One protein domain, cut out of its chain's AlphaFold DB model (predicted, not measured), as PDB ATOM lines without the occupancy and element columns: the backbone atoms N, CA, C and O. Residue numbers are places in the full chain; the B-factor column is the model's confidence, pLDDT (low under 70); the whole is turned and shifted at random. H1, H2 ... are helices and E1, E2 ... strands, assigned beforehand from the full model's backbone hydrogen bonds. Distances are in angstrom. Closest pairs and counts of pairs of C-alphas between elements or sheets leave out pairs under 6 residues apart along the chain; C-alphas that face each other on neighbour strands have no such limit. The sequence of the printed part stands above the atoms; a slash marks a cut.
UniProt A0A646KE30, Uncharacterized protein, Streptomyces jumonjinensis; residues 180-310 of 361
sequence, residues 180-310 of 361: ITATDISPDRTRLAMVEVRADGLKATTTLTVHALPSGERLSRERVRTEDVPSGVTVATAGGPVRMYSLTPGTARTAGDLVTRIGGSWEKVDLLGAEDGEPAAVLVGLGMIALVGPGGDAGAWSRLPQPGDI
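This is residues 180 to 310 of the 361 residues of an uncharacterized protein of Streptomyces jumonjinensis (UniProt A0A646KE30). A long, twisted wall of four strands, E1 to E4, is partly face to face with a small three-stranded sheet, E5 to E7, as a sandwich with crossed strands. E5 and E6 lie in the middle of the whole, and a third small sheet, E8 to E10, is on their other side, coming closest through E8 to E5, with the short helix H1 packed by the ends of E9 and E10. The printed part has 131 residues with ten named strands, E1 to E10, followed by one named helix, and its class is mostly strand. The sheets run E1 E2 E3 E4, antiparallel; E5 E6 E7, mixed; and E8 E9 E10, antiparallel. The whole is compact, with a radius of gyration of the C-alphas of 14.6 A and spans of 43 by 41 by 29 A.

E1, residues 180 to 185, begins with C-alpha 180 at (-16.616, -33.498, -27.521). E2, residues 191 to 200, is 29.1 A long, E3, residues 203 to 212, 29.7 A, and E4, residues 218 to 226, 21.8 A. E5 is residues 232 to 235, with C-alpha 232 at (-25.850, -33.336, -23.909); E6, residues 242 to 248, is 19.5 A long, and E7 is residues 259 to 263. E8 is residues 268 to 272, E9 residues 280 to 285, 16.8 A long, and E10 residues 288 to 292. H1, residues 300 to 303, ends with C-alpha 303 at (-42.783, -34.094, -19.691).

E1 to E4 form a meander, each strand the antiparallel neighbour of the one before, with N 184 and O 193 at 3.0 A, N 196 and O 207 at 3.0 A, and N 208 and O 222 at 2.8 A. In the sandwich, two sheets face to face, the strands of this sheet stand at 50 degrees to those of E5 E6 E7. The closest C-alphas of E1 and E5 are those of Ala 182 and Gly 232, 4.9 A; those of E2 and E5 are Ala 193 and Val 235, 6.0 A. E5 and E6 are a hairpin, N 234 and O 243 at 2.8 A; E6 and E7 are parallel, N 260 and O 244 at 2.9 A. The closest C-alphas of E5 and E8 are those of Thr 234 and Asp 270, 6.7 A. E8 to E10 form a second meander, N 270 and O 282 at 2.9 A, N 283 and O 290 at 2.8 A. H1 is on this sheet at a height of 6.7 A, with Ala 280 and Ala 300 the closest C-alphas of E9 and H1, 5.6 A; its residues 301 to 303 only graze the sheet E5 E6 E7. H1 is too short for an O i to N i+4 pair; its one O i to N i+3 pair is within hydrogen-bond range.

The two C-alphas farthest apart, those of Gly 201 and Gly 296, are 43.6 A apart. The printed part has no cut and no long link. The mean pLDDT of the printed part is 74.2; 46 residues are under 70, among them residues 249 to 258, 272 to 279 and 284 to 299.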
ATOM      1  N   ILE A 180     -15.449 -32.668 -27.822       60.00
ATOM      2  CA  ILE A 180     -16.616 -33.498 -27.521       60.00
ATOM      3  C   ILE A 180     -17.455 -32.664 -26.574       60.00
ATOM      4  O   ILE A 180     -16.927 -32.096 -25.625       60.00
ATOM      5  N   THR A 181     -18.744 -32.545 -26.847       68.50
ATOM      6  CA  THR A 181     -19.606 -31.742 -25.972       68.50
ATOM      7  C   THR A 181     -20.320 -32.622 -24.956       68.50
ATOM      8  O   THR A 181     -20.624 -32.156 -23.864       68.50
ATOM      9  N   ALA A 182     -20.562 -33.898 -25.286       78.31
ATOM     10  CA  ALA A 182     -21.248 -34.818 -24.392       78.31
ATOM     11  C   ALA A 182     -20.982 -36.297 -24.700       78.31
ATOM     12  O   ALA A 182     -20.844 -36.701 -25.861       78.31
ATOM     13  N   THR A 183     -21.005 -37.108 -23.643       87.75
ATOM     14  CA  THR A 183     -21.012 -38.572 -23.702       87.75
ATOM     15  C   THR A 183     -22.049 -39.129 -22.733       87.75
ATOM     16  O   THR A 183     -22.320 -38.518 -21.698       87.75
ATOM     17  N   ASP A 184     -22.624 -40.281 -23.073       88.50
ATOM     18  CA  ASP A 184     -23.515 -41.025 -22.183       88.50
ATOM     19  C   ASP A 184     -23.489 -42.528 -22.478       88.50
ATOM     20  O   ASP A 184     -23.217 -42.945 -23.607       88.50
ATOM     21  N   ILE A 185     -23.778 -43.344 -21.467       87.88
ATOM     22  CA  ILE A 185     -23.812 -44.805 -21.560       87.88
ATOM     23  C   ILE A 185     -25.230 -45.311 -21.299       87.88
ATOM     24  O   ILE A 185     -25.929 -44.813 -20.420       87.88
ATOM     25  N   SER A 186     -25.647 -46.349 -22.020       86.44
ATOM     26  CA  SER A 186     -26.979 -46.912 -21.829       86.44
ATOM     27  C   SER A 186     -27.142 -47.538 -20.438       86.44
ATOM     28  O   SER A 186     -26.148 -47.966 -19.832       86.44
ATOM     29  N   PRO A 187     -28.380 -47.630 -19.911       79.25
ATOM     30  CA  PRO A 187     -28.645 -48.259 -18.615       79.25
ATOM     31  C   PRO A 187     -28.106 -49.696 -18.518       79.25
ATOM     32  O   PRO A 187     -27.411 -50.027 -17.564       79.25
ATOM     33  N   ASP A 188     -28.293 -50.495 -19.575       81.19
ATOM     34  CA  ASP A 188     -27.769 -51.869 -19.703       81.19
ATOM     35  C   ASP A 188     -26.237 -51.956 -19.891       81.19
ATOM     36  O   ASP A 188     -25.671 -53.050 -19.947       81.19
ATOM     37  N   ARG A 189     -25.549 -50.809 -19.995       85.94
ATOM     38  CA  ARG A 189     -24.096 -50.677 -20.199       85.94
ATOM     39  C   ARG A 189     -23.577 -51.316 -21.489       85.94
ATOM     40  O   ARG A 189     -22.382 -51.595 -21.595       85.94
ATOM     41  N   THR A 190     -24.443 -51.508 -22.484       89.25
ATOM     42  CA  THR A 190     -24.078 -52.109 -23.776       89.25
ATOM     43  C   THR A 190     -23.747 -51.083 -24.859       89.25
ATOM     44  O   THR A 190     -23.164 -51.447 -25.881       89.25
ATOM     45  N   ARG A 191     -24.080 -49.798 -24.667       91.56
ATOM     46  CA  ARG A 191     -23.912 -48.744 -25.678       91.56
ATOM     47  C   ARG A 191     -23.303 -47.478 -25.092       91.56
ATOM     48  O   ARG A 191     -23.696 -47.041 -24.020       91.56
ATOM     49  N   LEU A 192     -22.406 -46.851 -25.844       92.62
ATOM     50  CA  LEU A 192     -21.858 -45.519 -25.578       92.62
ATOM     51  C   LEU A 192     -22.291 -44.576 -26.700       92.62
ATOM     52  O   LEU A 192     -22.000 -44.850 -27.865       92.62
ATOM     53  N   ALA A 193     -22.954 -43.471 -26.365       91.69
ATOM     54  CA  ALA A 193     -23.243 -42.389 -27.296       91.69
ATOM     55  C   ALA A 193     -22.294 -41.215 -27.078       91.69
ATOM     56  O   ALA A 193     -21.965 -40.844 -25.952       91.69
ATOM     57  N   MET A 194     -21.853 -40.630 -28.186       89.06
ATOM     58  CA  MET A 194     -20.898 -39.531 -28.199       89.06
ATOM     59  C   MET A 194     -21.334 -38.484 -29.206       89.06
ATOM     60  O   MET A 194     -21.691 -38.819 -30.341       89.06
ATOM     61  N   VAL A 195     -21.258 -37.220 -28.801       87.19
ATOM     62  CA  VAL A 195     -21.592 -36.087 -29.659       87.19
ATOM     63  C   VAL A 195     -20.384 -35.179 -29.834       87.19
ATOM     64  O   VAL A 195     -19.885 -34.569 -28.889       87.19
ATOM     65  N   GLU A 196     -19.938 -35.078 -31.081       85.50
ATOM     66  CA  GLU A 196     -18.878 -34.171 -31.511       85.50
ATOM     67  C   GLU A 196     -19.506 -33.003 -32.270       85.50
ATOM     68  O   GLU A 196     -20.130 -33.199 -33.320       85.50
ATOM     69  N   VAL A 197     -19.321 -31.784 -31.768       80.38
ATOM     70  CA  VAL A 197     -19.799 -30.571 -32.432       80.38
ATOM     71  C   VAL A 197     -18.617 -29.862 -33.066       80.38
ATOM     72  O   VAL A 197     -17.657 -29.493 -32.394       80.38
ATOM     73  N   ARG A 198     -18.698 -29.633 -34.378       78.69
ATOM     74  CA  ARG A 198     -17.738 -28.798 -35.103       78.69
ATOM     75  C   ARG A 198     -18.401 -27.507 -35.532       78.69
ATOM     76  O   ARG A 198     -19.319 -27.534 -36.353       78.69
ATOM     77  N   ALA A 199     -17.913 -26.397 -34.997       71.31
ATOM     78  CA  ALA A 199     -18.282 -25.072 -35.464       71.31
ATOM     79  C   ALA A 199     -17.470 -24.712 -36.718       71.31
ATOM     80  O   ALA A 199     -16.248 -24.847 -36.738       71.31
ATOM     81  N   ASP A 200     -18.162 -24.256 -37.756       68.81
ATOM     82  CA  ASP A 200     -17.605 -23.665 -38.970       68.81
ATOM     83  C   ASP A 200     -18.281 -22.298 -39.175       68.81
ATOM     84  O   ASP A 200     -19.385 -22.183 -39.725       68.81
ATOM     85  N   GLY A 201     -17.676 -21.256 -38.596       70.56
ATOM     86  CA  GLY A 201     -18.291 -19.934 -38.473       70.56
ATOM     87  C   GLY A 201     -19.566 -19.969 -37.622       70.56
ATOM     88  O   GLY A 201     -19.536 -20.382 -36.467       70.56
ATOM     89  N   LEU A 202     -20.696 -19.540 -38.195       64.31
ATOM     90  CA  LEU A 202     -22.017 -19.555 -37.542       64.31
ATOM     91  C   LEU A 202     -22.765 -20.893 -37.689       64.31
ATOM     92  O   LEU A 202     -23.902 -21.008 -37.239       64.31
ATOM     93  N   LYS A 203     -22.181 -21.893 -38.362       66.25
ATOM     94  CA  LYS A 203     -22.827 -23.192 -38.594       66.25
ATOM     95  C   LYS A 203     -22.178 -24.261 -37.728       66.25
ATOM     96  O   LYS A 203     -20.969 -24.453 -37.788       66.25
ATOM     97  N   ALA A 204     -22.988 -25.005 -36.983       74.31
ATOM     98  CA  ALA A 204     -22.539 -26.188 -36.265       74.31
ATOM     99  C   ALA A 204     -22.860 -27.449 -37.079       74.31
ATOM    100  O   ALA A 204     -23.966 -27.632 -37.592       74.31
ATOM    101  N   THR A 205     -21.875 -28.333 -37.223       82.50
ATOM    102  CA  THR A 205     -22.116 -29.702 -37.673       82.50
ATOM    103  C   THR A 205     -21.901 -30.654 -36.515       82.50
ATOM    104  O   THR A 205     -20.792 -30.764 -35.993       82.50
ATOM    105  N   THR A 206     -22.953 -31.380 -36.176       85.94
ATOM    106  CA  THR A 206     -22.988 -32.317 -35.064       85.94
ATOM    107  C   THR A 206     -22.822 -33.730 -35.604       85.94
ATOM    108  O   THR A 206     -23.486 -34.133 -36.557       85.94
ATOM    109  N   THR A 207     -21.891 -34.488 -35.037       88.75
ATOM    110  CA  THR A 207     -21.697 -35.904 -35.350       88.75
ATOM    111  C   THR A 207     -22.073 -36.721 -34.125       88.75
ATOM    112  O   THR A 207     -21.367 -36.680 -33.120       88.75
ATOM    113  N   LEU A 208     -23.169 -37.468 -34.224       90.56
ATOM    114  CA  LEU A 208     -23.574 -38.454 -33.234       90.56
ATOM    115  C   LEU A 208     -22.954 -39.798 -33.611       90.56
ATOM    116  O   LEU A 208     -23.134 -40.284 -34.728       90.56
ATOM    117  N   THR A 209     -22.213 -40.400 -32.689       91.94
ATOM    118  CA  THR A 209     -21.649 -41.738 -32.876       91.94
ATOM    119  C   THR A 209     -22.084 -42.632 -31.729       91.94
ATOM    120  O   THR A 209     -22.019 -42.225 -30.572       91.94
ATOM    121  N   VAL A 210     -22.517 -43.849 -32.053       93.69
ATOM    122  CA  VAL A 210     -22.892 -44.863 -31.064       93.69
ATOM    123  C   VAL A 210     -21.950 -46.047 -31.202       93.69
ATOM    124  O   VAL A 210     -21.738 -46.554 -32.306       93.69
ATOM    125  N   HIS A 211     -21.404 -46.500 -30.082       94.06
ATOM    126  CA  HIS A 211     -20.504 -47.642 -29.992       94.06
ATOM    127  C   HIS A 211     -21.110 -48.754 -29.139       94.06
ATOM    128  O   HIS A 211     -21.785 -48.473 -28.152       94.06
ATOM    129  N   ALA A 212     -20.841 -50.004 -29.502       94.00
ATOM    130  CA  ALA A 212     -21.091 -51.168 -28.673       94.00
ATOM    131  C   ALA A 212     -20.014 -51.263 -27.593       94.00
ATOM    132  O   ALA A 212     -18.822 -51.085 -27.852       94.00
ATOM    133  N   LEU A 213     -20.432 -51.584 -26.379       91.75
ATOM    134  CA  LEU A 213     -19.561 -51.858 -25.253       91.75
ATOM    135  C   LEU A 213     -19.593 -53.356 -24.916       91.75
ATOM    136  O   LEU A 213     -20.613 -54.011 -25.118       91.75
ATOM    137  N   PRO A 214     -18.476 -53.918 -24.424       91.31
ATOM    138  CA  PRO A 214     -17.176 -53.274 -24.233       91.31
ATOM    139  C   PRO A 214     -16.267 -53.363 -25.477       91.31
ATOM    140  O   PRO A 214     -15.072 -53.092 -25.372       91.31
ATOM    141  N   SER A 215     -16.778 -53.798 -26.638       91.62
ATOM    142  CA  SER A 215     -15.955 -54.016 -27.841       91.62
ATOM    143  C   SER A 215     -15.394 -52.723 -28.440       91.62
ATOM    144  O   SER A 215     -14.337 -52.755 -29.065       91.62
ATOM    145  N   GLY A 216     -16.089 -51.598 -28.258       90.94
ATOM    146  CA  GLY A 216     -15.784 -50.318 -28.901       90.94
ATOM    147  C   GLY A 216     -16.221 -50.251 -30.368       90.94
ATOM    148  O   GLY A 216     -15.984 -49.240 -31.038       90.94
ATOM    149  N   GLU A 217     -16.868 -51.299 -30.886       93.88
ATOM    150  CA  GLU A 217     -17.337 -51.350 -32.268       93.88
ATOM    151  C   GLU A 217     -18.340 -50.228 -32.531       93.88
ATOM    152  O   GLU A 217     -19.253 -49.992 -31.747       93.88
ATOM    153  N   ARG A 218     -18.179 -49.511 -33.641       95.06
ATOM    154  CA  ARG A 218     -19.101 -48.435 -33.997       95.06
ATOM    155  C   ARG A 218     -20.389 -49.017 -34.576       95.06
ATOM    156  O   ARG A 218     -20.372 -49.516 -35.696       95.06
ATOM    157  N   LEU A 219     -21.490 -48.869 -33.845       93.94
ATOM    158  CA  LEU A 219     -22.828 -49.297 -34.251       93.94
ATOM    159  C   LEU A 219     -23.447 -48.344 -35.273       93.94
ATOM    160  O   LEU A 219     -24.006 -48.777 -36.276       93.94
ATOM    161  N   SER A 220     -23.338 -47.037 -35.036       93.00
ATOM    162  CA  SER A 220     -23.867 -46.026 -35.950       93.00
ATOM    163  C   SER A 220     -23.046 -44.743 -35.915       93.00
ATOM    164  O   SER A 220     -22.313 -44.457 -34.964       93.00
ATOM    165  N   ARG A 221     -23.144 -43.975 -37.002       92.50
ATOM    166  CA  ARG A 221     -22.576 -42.635 -37.104       92.50
ATOM    167  C   ARG A 221     -23.467 -41.776 -37.976       92.50
ATOM    168  O   ARG A 221     -23.604 -42.040 -39.168       92.50
ATOM    169  N   GLU A 222     -23.986 -40.717 -37.393       89.62
ATOM    170  CA  GLU A 222     -24.885 -39.787 -38.052       89.62
ATOM    171  C   GLU A 222     -24.290 -38.392 -37.990       89.62
ATOM    172  O   GLU A 222     -23.759 -37.958 -36.967       89.62
ATOM    173  N   ARG A 223     -24.338 -37.685 -39.117       87.81
ATOM    174  CA  ARG A 223     -23.859 -36.310 -39.214       87.81
ATOM    175  C   ARG A 223     -25.049 -35.422 -39.515       87.81
ATOM    176  O   ARG A 223     -25.620 -35.493 -40.599       87.81
ATOM    177  N   VAL A 224     -25.393 -34.589 -38.550       81.81
ATOM    178  CA  VAL A 224     -26.578 -33.743 -38.569       81.81
ATOM    179  C   VAL A 224     -26.125 -32.291 -38.539       81.81
ATOM    180  O   VAL A 224     -25.253 -31.902 -37.762       81.81
ATOM    181  N   ARG A 225     -26.709 -31.466 -39.407       77.25
ATOM    182  CA  ARG A 225     -26.621 -30.015 -39.243       77.25
ATOM    183  C   ARG A 225     -27.673 -29.615 -38.226       77.25
ATOM    184  O   ARG A 225     -28.856 -29.816 -38.480       77.25
ATOM    185  N   THR A 226     -27.233 -29.097 -37.092       67.94
ATOM    186  CA  THR A 226     -28.128 -28.646 -36.032       67.94
ATOM    187  C   THR A 226     -28.048 -27.128 -35.946       67.94
ATOM    188  O   THR A 226     -26.968 -26.550 -36.060       67.94
ATOM    189  N   GLU A 227     -29.202 -26.475 -35.808       70.06
ATOM    190  CA  GLU A 227     -29.248 -25.037 -35.512       70.06
ATOM    191  C   GLU A 227     -28.811 -24.783 -34.065       70.06
ATOM    192  O   GLU A 227     -28.073 -23.839 -33.798       70.06
ATOM    193  N   ASP A 228     -29.185 -25.691 -33.160       71.31
ATOM    194  CA  ASP A 228     -28.727 -25.699 -31.776       71.31
ATOM    195  C   ASP A 228     -27.471 -26.552 -31.602       71.31
ATOM    196  O   ASP A 228     -27.352 -27.653 -32.147       71.31
ATOM    197  N   VAL A 229     -26.549 -26.068 -30.773       76.25
ATOM    198  CA  VAL A 229     -25.432 -26.871 -30.277       76.25
ATOM    199  C   VAL A 229     -25.949 -27.719 -29.108       76.25
ATOM    200  O   VAL A 229     -26.380 -27.151 -28.097       76.25
ATOM    201  N   PRO A 230     -25.966 -29.061 -29.222       80.56
ATOM    202  CA  PRO A 230     -26.371 -29.908 -28.111       80.56
ATOM    203  C   PRO A 230     -25.370 -29.769 -26.964       80.56
ATOM    204  O   PRO A 230     -24.160 -29.811 -27.177       80.56
ATOM    205  N   SER A 231     -25.883 -29.626 -25.745       79.81
ATOM    206  CA  SER A 231     -25.072 -29.640 -24.523       79.81
ATOM    207  C   SER A 231     -24.945 -31.048 -23.936       79.81
ATOM    208  O   SER A 231     -24.253 -31.238 -22.944       79.81
ATOM    209  N   GLY A 232     -25.676 -32.018 -24.489       84.50
ATOM    210  CA  GLY A 232     -25.850 -33.336 -23.909       84.50
ATOM    211  C   GLY A 232     -26.334 -34.378 -24.911       84.50
ATOM    212  O   GLY A 232     -26.904 -34.057 -25.958       84.50
ATOM    213  N   VAL A 233     -26.123 -35.643 -24.571       88.25
ATOM    214  CA  VAL A 233     -26.653 -36.800 -25.291       88.25
ATOM    215  C   VAL A 233     -27.122 -37.826 -24.287       88.25
ATOM    216  O   VAL A 233     -26.599 -37.882 -23.180       88.25
ATOM    217  N   THR A 234     -28.082 -38.645 -24.683       86.56
ATOM    218  CA  THR A 234     -28.380 -39.869 -23.968       86.56
ATOM    219  C   THR A 234     -28.785 -41.009 -24.883       86.56
ATOM    220  O   THR A 234     -29.251 -40.795 -26.008       86.56
ATOM    221  N   VAL A 235     -28.561 -42.231 -24.414       87.62
ATOM    222  CA  VAL A 235     -28.726 -43.463 -25.175       87.62
ATOM    223  C   VAL A 235     -29.521 -44.484 -24.372       87.62
ATOM    224  O   VAL A 235     -29.154 -44.861 -23.267       87.62
ATOM    225  N   ALA A 236     -30.620 -44.958 -24.952       83.81
ATOM    226  CA  ALA A 236     -31.371 -46.073 -24.394       83.81
ATOM    227  C   ALA A 236     -30.662 -47.418 -24.654       83.81
ATOM    228  O   ALA A 236     -29.675 -47.502 -25.394       83.81
ATOM    229  N   THR A 237     -31.197 -48.490 -24.071       83.00
ATOM    230  CA  THR A 237     -30.747 -49.876 -24.285       83.00
ATOM    231  C   THR A 237     -30.858 -50.307 -25.754       83.00
ATOM    232  O   THR A 237     -31.279 -49.534 -26.626       83.00
ATOM    233  N   ALA A 238     -30.375 -51.506 -26.090       80.56
ATOM    234  CA  ALA A 238     -30.335 -51.983 -27.475       80.56
ATOM    235  C   ALA A 238     -31.704 -51.880 -28.186       80.56
ATOM    236  O   ALA A 238     -32.723 -52.317 -27.669       80.56
ATOM    237  N   GLY A 239     -31.726 -51.278 -29.382       74.75
ATOM    238  CA  GLY A 239     -32.956 -51.020 -30.150       74.75
ATOM    239  C   GLY A 239     -33.714 -49.744 -29.757       74.75
ATOM    240  O   GLY A 239     -34.553 -49.280 -30.527       74.75
ATOM    241  N   GLY A 240     -33.385 -49.132 -28.615       77.88
ATOM    242  CA  GLY A 240     -33.975 -47.879 -28.147       77.88
ATOM    243  C   GLY A 240     -33.341 -46.609 -28.745       77.88
ATOM    244  O   GLY A 240     -32.246 -46.659 -29.332       77.88
ATOM    245  N   PRO A 241     -34.009 -45.449 -28.579       82.56
ATOM    246  CA  PRO A 241     -33.602 -44.187 -29.190       82.56
ATOM    247  C   PRO A 241     -32.308 -43.622 -28.595       82.56
ATOM    248  O   PRO A 241     -31.933 -43.895 -27.455       82.56
ATOM    249  N   VAL A 242     -31.647 -42.773 -29.381       87.06
ATOM    250  CA  VAL A 242     -30.558 -41.901 -28.929       87.06
ATOM    251  C   VAL A 242     -31.027 -40.471 -29.114       87.06
ATOM    252  O   VAL A 242     -31.492 -40.114 -30.197       87.06
ATOM    253  N   ARG A 243     -30.959 -39.667 -28.056       85.31
ATOM    254  CA  ARG A 243     -31.498 -38.305 -28.053       85.31
ATOM    255  C   ARG A 243     -30.411 -37.322 -27.671       85.31
ATOM    256  O   ARG A 243     -29.717 -37.499 -26.676       85.31
ATOM    257  N   MET A 244     -30.272 -36.276 -28.473       86.50
ATOM    258  CA  MET A 244     -29.446 -35.125 -28.131       86.50
ATOM    259  C   MET A 244     -30.310 -34.106 -27.403       86.50
ATOM    260  O   MET A 244     -31.489 -33.939 -27.730       86.50
ATOM    261  N   TYR A 245     -29.727 -33.414 -26.432       84.00
ATOM    262  CA  TYR A 245     -30.427 -32.371 -25.703       84.00
ATOM    263  C   TYR A 245     -29.562 -31.129 -25.499       84.00
ATOM    264  O   TYR A 245     -28.335 -31.169 -25.589       84.00
ATOM    265  N   SER A 246     -30.224 -30.005 -25.245       82.50
ATOM    266  CA  SER A 246     -29.590 -28.739 -24.892       82.50
ATOM    267  C   SER A 246     -30.251 -28.170 -23.639       82.50
ATOM    268  O   SER A 246     -31.472 -28.017 -23.592       82.50
ATOM    269  N   LEU A 247     -29.453 -27.887 -22.611       78.19
ATOM    270  CA  LEU A 247     -29.902 -27.263 -21.367       78.19
ATOM    271  C   LEU A 247     -29.902 -25.747 -21.567       78.19
ATOM    272  O   LEU A 247     -28.848 -25.149 -21.791       78.19
ATOM    273  N   THR A 248     -31.079 -25.118 -21.551       70.44
ATOM    274  CA  THR A 248     -31.219 -23.694 -21.892       70.44
ATOM    275  C   THR A 248     -31.870 -22.909 -20.744       70.44
ATOM    276  O   THR A 248     -33.026 -23.173 -20.413       70.44
ATOM    277  N   PRO A 249     -31.204 -21.885 -20.174       54.91
ATOM    278  CA  PRO A 249     -31.754 -21.120 -19.047       54.91
ATOM    279  C   PRO A 249     -32.930 -20.177 -19.382       54.91
ATOM    280  O   PRO A 249     -33.403 -19.484 -18.485       54.91
ATOM    281  N   GLY A 250     -33.379 -20.066 -20.642       53.22
ATOM    282  CA  GLY A 250     -34.244 -18.957 -21.086       53.22
ATOM    283  C   GLY A 250     -35.261 -19.282 -22.185       53.22
ATOM    284  O   GLY A 250     -35.370 -20.412 -22.648       53.22
ATOM    285  N   THR A 251     -36.015 -18.262 -22.606       47.00
ATOM    286  CA  THR A 251     -37.137 -18.308 -23.566       47.00
ATOM    287  C   THR A 251     -36.672 -18.406 -25.028       47.00
ATOM    288  O   THR A 251     -36.879 -17.502 -25.839       47.00
ATOM    289  N   ALA A 252     -36.018 -19.505 -25.397       47.09
ATOM    290  CA  ALA A 252     -35.644 -19.755 -26.791       47.09
ATOM    291  C   ALA A 252     -36.816 -20.380 -27.578       47.09
ATOM    292  O   ALA A 252     -37.353 -21.416 -27.188       47.09
ATOM    293  N   ARG A 253     -37.206 -19.777 -28.713       48.06
ATOM    294  CA  ARG A 253     -38.294 -20.274 -29.586       48.06
ATOM    295  C   ARG A 253     -37.916 -21.569 -30.307       48.06
ATOM    296  O   ARG A 253     -36.843 -21.622 -30.896       48.06
ATOM    297  N   THR A 254     -38.831 -22.544 -30.243       47.25
ATOM    298  CA  THR A 254     -38.944 -23.819 -30.993       47.25
ATOM    299  C   THR A 254     -37.653 -24.602 -31.240       47.25
ATOM    300  O   THR A 254     -36.799 -24.198 -32.021       47.25
ATOM    301  N   ALA A 255     -37.556 -25.762 -30.587       45.69
ATOM    302  CA  ALA A 255     -36.580 -26.803 -30.886       45.69
ATOM    303  C   ALA A 255     -36.966 -27.554 -32.175       45.69
ATOM    304  O   ALA A 255     -38.152 -27.689 -32.476       45.69
ATOM    305  N   GLY A 256     -35.973 -28.037 -32.924       53.31
ATOM    306  CA  GLY A 256     -36.187 -29.003 -34.007       53.31
ATOM    307  C   GLY A 256     -36.229 -30.443 -33.481       53.31
ATOM    308  O   GLY A 256     -35.706 -30.717 -32.404       53.31
ATOM    309  N   ASP A 257     -36.778 -31.375 -34.265       59.06
ATOM    310  CA  ASP A 257     -36.999 -32.785 -33.877       59.06
ATOM    311  C   ASP A 257     -35.741 -33.539 -33.381       59.06
ATOM    312  O   ASP A 257     -35.848 -34.562 -32.708       59.06
ATOM    313  N   LEU A 258     -34.538 -33.054 -33.709       69.75
ATOM    314  CA  LEU A 258     -33.263 -33.740 -33.462       69.75
ATOM    315  C   LEU A 258     -32.564 -33.372 -32.143       69.75
ATOM    316  O   LEU A 258     -31.725 -34.144 -31.679       69.75
ATOM    317  N   VAL A 259     -32.863 -32.212 -31.546       78.50
ATOM    318  CA  VAL A 259     -32.250 -31.761 -30.281       78.50
ATOM    319  C   VAL A 259     -33.352 -31.293 -29.341       78.50
ATOM    320  O   VAL A 259     -33.990 -30.273 -29.582       78.50
ATOM    321  N   THR A 260     -33.564 -32.016 -28.242       79.94
ATOM    322  CA  THR A 260     -34.561 -31.627 -27.234       79.94
ATOM    323  C   THR A 260     -34.018 -30.498 -26.364       79.94
ATOM    324  O   THR A 260     -32.971 -30.648 -25.736       79.94
ATOM    325  N   ARG A 261     -34.728 -29.373 -26.266       76.81
ATOM    326  CA  ARG A 261     -34.369 -28.317 -25.308       76.81
ATOM    327  C   ARG A 261     -35.036 -28.560 -23.964       76.81
ATOM    328  O   ARG A 261     -36.232 -28.825 -23.915       76.81
ATOM    329  N   ILE A 262     -34.261 -28.420 -22.897       76.88
ATOM    330  CA  ILE A 262     -34.713 -28.631 -21.524       76.88
ATOM    331  C   ILE A 262     -34.499 -27.325 -20.762       76.88
ATOM    332  O   ILE A 262     -33.385 -26.800 -20.706       76.88
ATOM    333  N   GLY A 263     -35.590 -26.781 -20.230       72.69
ATOM    334  CA  GLY A 263     -35.602 -25.539 -19.466       72.69
ATOM    335  C   GLY A 263     -35.143 -25.715 -18.021       72.69
ATOM    336  O   GLY A 263     -35.165 -26.811 -17.463       72.69
ATOM    337  N   GLY A 264     -34.758 -24.603 -17.399       69.50
ATOM    338  CA  GLY A 264     -34.302 -24.555 -16.011       69.50
ATOM    339  C   GLY A 264     -32.779 -24.555 -15.864       69.50
ATOM    340  O   GLY A 264     -32.030 -24.513 -16.838       69.50
ATOM    341  N   SER A 265     -32.312 -24.556 -14.617       69.44
ATOM    342  CA  SER A 265     -30.886 -24.489 -14.262       69.44
ATOM    343  C   SER A 265     -30.318 -25.878 -13.967       69.44
ATOM    344  O   SER A 265     -29.806 -26.134 -12.878       69.44
ATOM    345  N   TRP A 266     -30.472 -26.789 -14.924       74.31
ATOM    346  CA  TRP A 266     -29.915 -28.137 -14.848       74.31
ATOM    347  C   TRP A 266     -28.492 -28.163 -15.404       74.31
ATOM    348  O   TRP A 266     -28.141 -27.385 -16.288       74.31
ATOM    349  N   GLU A 267     -27.688 -29.087 -14.896       71.25
ATOM    350  CA  GLU A 267     -26.306 -29.336 -15.312       71.25
ATOM    351  C   GLU A 267     -26.189 -30.629 -16.131       71.25
ATOM    352  O   GLU A 267     -25.363 -30.712 -17.037       71.25
ATOM    353  N   LYS A 268     -27.028 -31.639 -15.851       73.12
ATOM    354  CA  LYS A 268     -27.012 -32.933 -16.551       73.12
ATOM    355  C   LYS A 268     -28.407 -33.557 -16.643       73.12
ATOM    356  O   LYS A 268     -29.227 -33.377 -15.741       73.12
ATOM    357  N   VAL A 269     -28.632 -34.329 -17.709       76.19
ATOM    358  CA  VAL A 269     -29.736 -35.291 -17.822       76.19
ATOM    359  C   VAL A 269     -29.163 -36.696 -17.962       76.19
ATOM    360  O   VAL A 269     -28.169 -36.885 -18.658       76.19
ATOM    361  N   ASP A 270     -29.773 -37.661 -17.289       72.94
ATOM    362  CA  ASP A 270     -29.431 -39.084 -17.372       72.94
ATOM    363  C   ASP A 270     -30.707 -39.914 -17.577       72.94
ATOM    364  O   ASP A 270     -31.808 -39.418 -17.314       72.94
ATOM    365  N   LEU A 271     -30.583 -41.159 -18.035       71.44
ATOM    366  CA  LEU A 271     -31.721 -42.074 -18.185       71.44
ATOM    367  C   LEU A 271     -31.703 -43.175 -17.126       71.44
ATOM    368  O   LEU A 271     -30.654 -43.727 -16.800       71.44
ATOM    369  N   LEU A 272     -32.889 -43.542 -16.638       65.56
ATOM    370  CA  LEU A 272     -33.101 -44.702 -15.770       65.56
ATOM    371  C   LEU A 272     -34.049 -45.713 -16.421       65.56
ATOM    372  O   LEU A 272     -35.034 -45.338 -17.067       65.56
ATOM    373  N   GLY A 273     -33.794 -46.993 -16.142       58.16
ATOM    374  CA  GLY A 273     -34.631 -48.121 -16.552       58.16
ATOM    375  C   GLY A 273     -34.148 -48.802 -17.832       58.16
ATOM    376  O   GLY A 273     -33.707 -48.144 -18.773       58.16
ATOM    377  N   ALA A 274     -34.213 -50.136 -17.841       53.44
ATOM    378  CA  ALA A 274     -33.506 -50.961 -18.817       53.44
ATOM    379  C   ALA A 274     -34.380 -51.647 -19.883       53.44
ATOM    380  O   ALA A 274     -33.829 -52.041 -20.907       53.44
ATOM    381  N   GLU A 275     -35.697 -51.803 -19.735       47.91
ATOM    382  CA  GLU A 275     -36.432 -52.719 -20.627       47.91
ATOM    383  C   GLU A 275     -37.818 -52.204 -21.043       47.91
ATOM    384  O   GLU A 275     -38.573 -51.687 -20.221       47.91
ATOM    385  N   ASP A 276     -38.080 -52.325 -22.353       49.06
ATOM    386  CA  ASP A 276     -39.312 -52.070 -23.111       49.06
ATOM    387  C   ASP A 276     -40.195 -50.909 -22.615       49.06
ATOM    388  O   ASP A 276     -41.223 -51.090 -21.961       49.06
ATOM    389  N   GLY A 277     -39.822 -49.681 -22.993       55.91
ATOM    390  CA  GLY A 277     -40.629 -48.480 -22.762       55.91
ATOM    391  C   GLY A 277     -39.856 -47.173 -22.950       55.91
ATOM    392  O   GLY A 277     -38.663 -47.168 -23.251       55.91
ATOM    393  N   GLU A 278     -40.537 -46.036 -22.776       63.31
ATOM    394  CA  GLU A 278     -39.874 -44.728 -22.685       63.31
ATOM    395  C   GLU A 278     -39.132 -44.618 -21.336       63.31
ATOM    396  O   GLU A 278     -39.786 -44.699 -20.290       63.31
ATOM    397  N   PRO A 279     -37.795 -44.439 -21.336       69.00
ATOM    398  CA  PRO A 279     -36.993 -44.426 -20.114       69.00
ATOM    399  C   PRO A 279     -37.329 -43.213 -19.246       69.00
ATOM    400  O   PRO A 279     -37.704 -42.154 -19.758       69.00
ATOM    401  N   ALA A 280     -37.177 -43.352 -17.929       70.62
ATOM    402  CA  ALA A 280     -37.290 -42.211 -17.030       70.62
ATOM    403  C   ALA A 280     -36.064 -41.301 -17.188       70.62
ATOM    404  O   ALA A 280     -34.970 -41.781 -17.477       70.62
ATOM    405  N   ALA A 281     -36.235 -39.998 -16.979       72.44
ATOM    406  CA  ALA A 281     -35.145 -39.030 -17.010       72.44
ATOM    407  C   ALA A 281     -34.798 -38.551 -15.597       72.44
ATOM    408  O   ALA A 281     -35.683 -38.246 -14.794       72.44
ATOM    409  N   VAL A 282     -33.505 -38.449 -15.308       72.62
ATOM    410  CA  VAL A 282     -32.963 -37.812 -14.105       72.62
ATOM    411  C   VAL A 282     -32.401 -36.466 -14.509       72.62
ATOM    412  O   VAL A 282     -31.559 -36.399 -15.397       72.62
ATOM    413  N   LEU A 283     -32.820 -35.403 -13.835       72.06
ATOM    414  CA  LEU A 283     -32.242 -34.073 -13.984       72.06
ATOM    415  C   LEU A 283     -31.409 -33.757 -12.747       72.06
ATOM    416  O   LEU A 283     -31.885 -33.930 -11.625       72.06
ATOM    417  N   VAL A 284     -30.182 -33.285 -12.947       69.88
ATOM    418  CA  VAL A 284     -29.264 -32.906 -11.865       69.88
ATOM    419  C   VAL A 284     -28.815 -31.469 -12.077       69.88
ATOM    420  O   VAL A 284     -28.410 -31.120 -13.183       69.88
ATOM    421  N   GLY A 285     -28.880 -30.630 -11.045       64.19
ATOM    422  CA  GLY A 285     -28.346 -29.264 -11.090       64.19
ATOM    423  C   GLY A 285     -28.575 -28.502  -9.789       64.19
ATOM    424  O   GLY A 285     -29.574 -28.732  -9.109       64.19
ATOM    425  N   LEU A 286     -27.640 -27.616  -9.416       64.31
ATOM    426  CA  LEU A 286     -27.726 -26.779  -8.205       64.31
ATOM    427  C   LEU A 286     -28.060 -27.564  -6.916       64.31
ATOM    428  O   LEU A 286     -28.814 -27.095  -6.061       64.31
ATOM    429  N   GLY A 287     -27.523 -28.782  -6.783       55.12
ATOM    430  CA  GLY A 287     -27.773 -29.664  -5.635       55.12
ATOM    431  C   GLY A 287     -29.164 -30.313  -5.602       55.12
ATOM    432  O   GLY A 287     -29.519 -30.929  -4.600       55.12
ATOM    433  N   MET A 288     -29.951 -30.188  -6.671       58.06
ATOM    434  CA  MET A 288     -31.255 -30.832  -6.824       58.06
ATOM    435  C   MET A 288     -31.163 -32.035  -7.764       58.06
ATOM    436  O   MET A 288     -30.391 -32.032  -8.726       58.06
ATOM    437  N   ILE A 289     -31.996 -33.039  -7.488       62.81
ATOM    438  CA  ILE A 289     -32.234 -34.196  -8.353       62.81
ATOM    439  C   ILE A 289     -33.741 -34.265  -8.611       62.81
ATOM    440  O   ILE A 289     -34.524 -34.267  -7.661       62.81
ATOM    441  N   ALA A 290     -34.152 -34.317  -9.877       66.31
ATOM    442  CA  ALA A 290     -35.543 -34.546 -10.265       66.31
ATOM    443  C   ALA A 290     -35.675 -35.824 -11.095       66.31
ATOM    444  O   ALA A 290     -34.839 -36.101 -11.951       66.31
ATOM    445  N   LEU A 291     -36.740 -36.586 -10.841       66.94
ATOM    446  CA  LEU A 291     -37.065 -37.828 -11.540       66.94
ATOM    447  C   LEU A 291     -38.327 -37.622 -12.377       66.94
ATOM    448  O   LEU A 291     -39.388 -37.292 -11.843       66.94
ATOM    449  N   VAL A 292     -38.222 -37.841 -13.683       69.69
ATOM    450  CA  VAL A 292     -39.324 -37.720 -14.639       69.69
ATOM    451  C   VAL A 292     -39.600 -39.096 -15.225       69.69
ATOM    452  O   VAL A 292     -38.896 -39.561 -16.114       69.69
ATOM    453  N   GLY A 293     -40.620 -39.772 -14.701       64.69
ATOM    454  CA  GLY A 293     -41.066 -41.063 -15.226       64.69
ATOM    455  C   GLY A 293     -42.028 -40.935 -16.418       64.69
ATOM    456  O   GLY A 293     -42.637 -39.872 -16.616       64.69
ATOM    457  N   PRO A 294     -42.236 -42.023 -17.180       64.50
ATOM    458  CA  PRO A 294     -43.331 -42.102 -18.147       64.50
ATOM    459  C   PRO A 294     -44.684 -41.905 -17.437       64.50
ATOM    460  O   PRO A 294     -44.842 -42.260 -16.268       64.50
ATOM    461  N   GLY A 295     -45.662 -41.287 -18.104       48.81
ATOM    462  CA  GLY A 295     -46.981 -41.031 -17.518       48.81
ATOM    463  C   GLY A 295     -48.117 -41.211 -18.514       48.81
ATOM    464  O   GLY A 295     -48.195 -40.466 -19.486       48.81
ATOM    465  N   GLY A 296     -49.029 -42.149 -18.236       63.72
ATOM    466  CA  GLY A 296     -50.170 -42.432 -19.115       63.72
ATOM    467  C   GLY A 296     -49.710 -42.772 -20.535       63.72
ATOM    468  O   GLY A 296     -48.875 -43.656 -20.702       63.72
ATOM    469  N   ASP A 297     -50.204 -42.018 -21.521       55.28
ATOM    470  CA  ASP A 297     -49.874 -42.162 -22.949       55.28
ATOM    471  C   ASP A 297     -48.632 -41.349 -23.386       55.28
ATOM    472  O   ASP A 297     -48.303 -41.294 -24.572       55.28
ATOM    473  N   ALA A 298     -47.943 -40.679 -22.453       58.84
ATOM    474  CA  ALA A 298     -46.863 -39.738 -22.739       58.84
ATOM    475  C   ALA A 298     -45.523 -40.175 -22.111       58.84
ATOM    476  O   ALA A 298     -45.405 -40.386 -20.899       58.84
ATOM    477  N   GLY A 299     -44.483 -40.288 -22.945       67.50
ATOM    478  CA  GLY A 299     -43.118 -40.624 -22.520       67.50
ATOM    479  C   GLY A 299     -42.456 -39.526 -21.681       67.50
ATOM    480  O   GLY A 299     -42.839 -38.356 -21.771       67.50
ATOM    481  N   ALA A 300     -41.428 -39.875 -20.899       70.75
ATOM    482  CA  ALA A 300     -40.740 -38.945 -19.991       70.75
ATOM    483  C   ALA A 300     -40.245 -37.663 -20.687       70.75
ATOM    484  O   ALA A 300     -40.348 -36.574 -20.133       70.75
ATOM    485  N   TRP A 301     -39.791 -37.780 -21.938       73.69
ATOM    486  CA  TRP A 301     -39.269 -36.675 -22.748       73.69
ATOM    487  C   TRP A 301     -40.274 -35.559 -23.005       73.69
ATOM    488  O   TRP A 301     -39.929 -34.384 -22.946       73.69
ATOM    489  N   SER A 302     -41.534 -35.920 -23.238       74.06
ATOM    490  CA  SER A 302     -42.612 -34.948 -23.448       74.06
ATOM    491  C   SER A 302     -42.979 -34.169 -22.180       74.06
ATOM    492  O   SER A 302     -43.676 -33.161 -22.251       74.06
ATOM    493  N   ARG A 303     -42.505 -34.643 -21.021       72.31
ATOM    494  CA  ARG A 303     -42.783 -34.094 -19.691       72.31
ATOM    495  C   ARG A 303     -41.577 -33.378 -19.083       72.31
ATOM    496  O   ARG A 303     -41.641 -32.979 -17.922       72.31
ATOM    497  N   LEU A 304     -40.481 -33.251 -19.832       74.38
ATOM    498  CA  LEU A 304     -39.320 -32.481 -19.402       74.38
ATOM    499  C   LEU A 304     -39.661 -30.982 -19.346       74.38
ATOM    500  O   LEU A 304     -40.475 -30.521 -20.151       74.38
ATOM    501  N   PRO A 305     -39.038 -30.215 -18.431       73.44
ATOM    502  CA  PRO A 305     -39.234 -28.769 -18.357       73.44
ATOM    503  C   PRO A 305     -38.921 -28.092 -19.695       73.44
ATOM    504  O   PRO A 305     -37.903 -28.401 -20.320       73.44
ATOM    505  N   GLN A 306     -39.756 -27.151 -20.130       74.50
ATOM    506  CA  GLN A 306     -39.579 -26.424 -21.384       74.50
ATOM    507  C   GLN A 306     -38.809 -25.106 -21.192       74.50
ATOM    508  O   GLN A 306     -38.855 -24.490 -20.126       74.50
ATOM    509  N   PRO A 307     -38.085 -24.621 -22.219       66.50
ATOM    510  CA  PRO A 307     -37.419 -23.321 -22.168       66.50
ATOM    511  C   PRO A 307     -38.413 -22.185 -21.888       66.50
ATOM    512  O   PRO A 307     -39.373 -21.991 -22.631       66.50
ATOM    513  N   GLY A 308     -38.164 -21.403 -20.836       56.59
ATOM    514  CA  GLY A 308     -39.102 -20.383 -20.355       56.59
ATOM    515  C   GLY A 308     -39.951 -20.820 -19.162       56.59
ATOM    516  O   GLY A 308     -40.543 -19.953 -18.519       56.59
ATOM    517  N   ASP A 309     -39.925 -22.104 -18.794       51.69
ATOM    518  CA  ASP A 309     -40.325 -22.548 -17.462       51.69
ATOM    519  C   ASP A 309     -39.286 -22.006 -16.471       51.69
ATOM    520  O   ASP A 309     -38.211 -22.574 -16.273       51.69
ATOM    521  N   ILE A 310     -39.550 -20.825 -15.907       42.88
ATOM    522  CA  ILE A 310     -38.696 -20.225 -14.880       42.88
ATOM    523  C   ILE A 310     -39.010 -20.938 -13.557       42.88
ATOM    524  O   ILE A 310     -40.139 -20.818 -13.074       42.88
TER     525      ILE A 310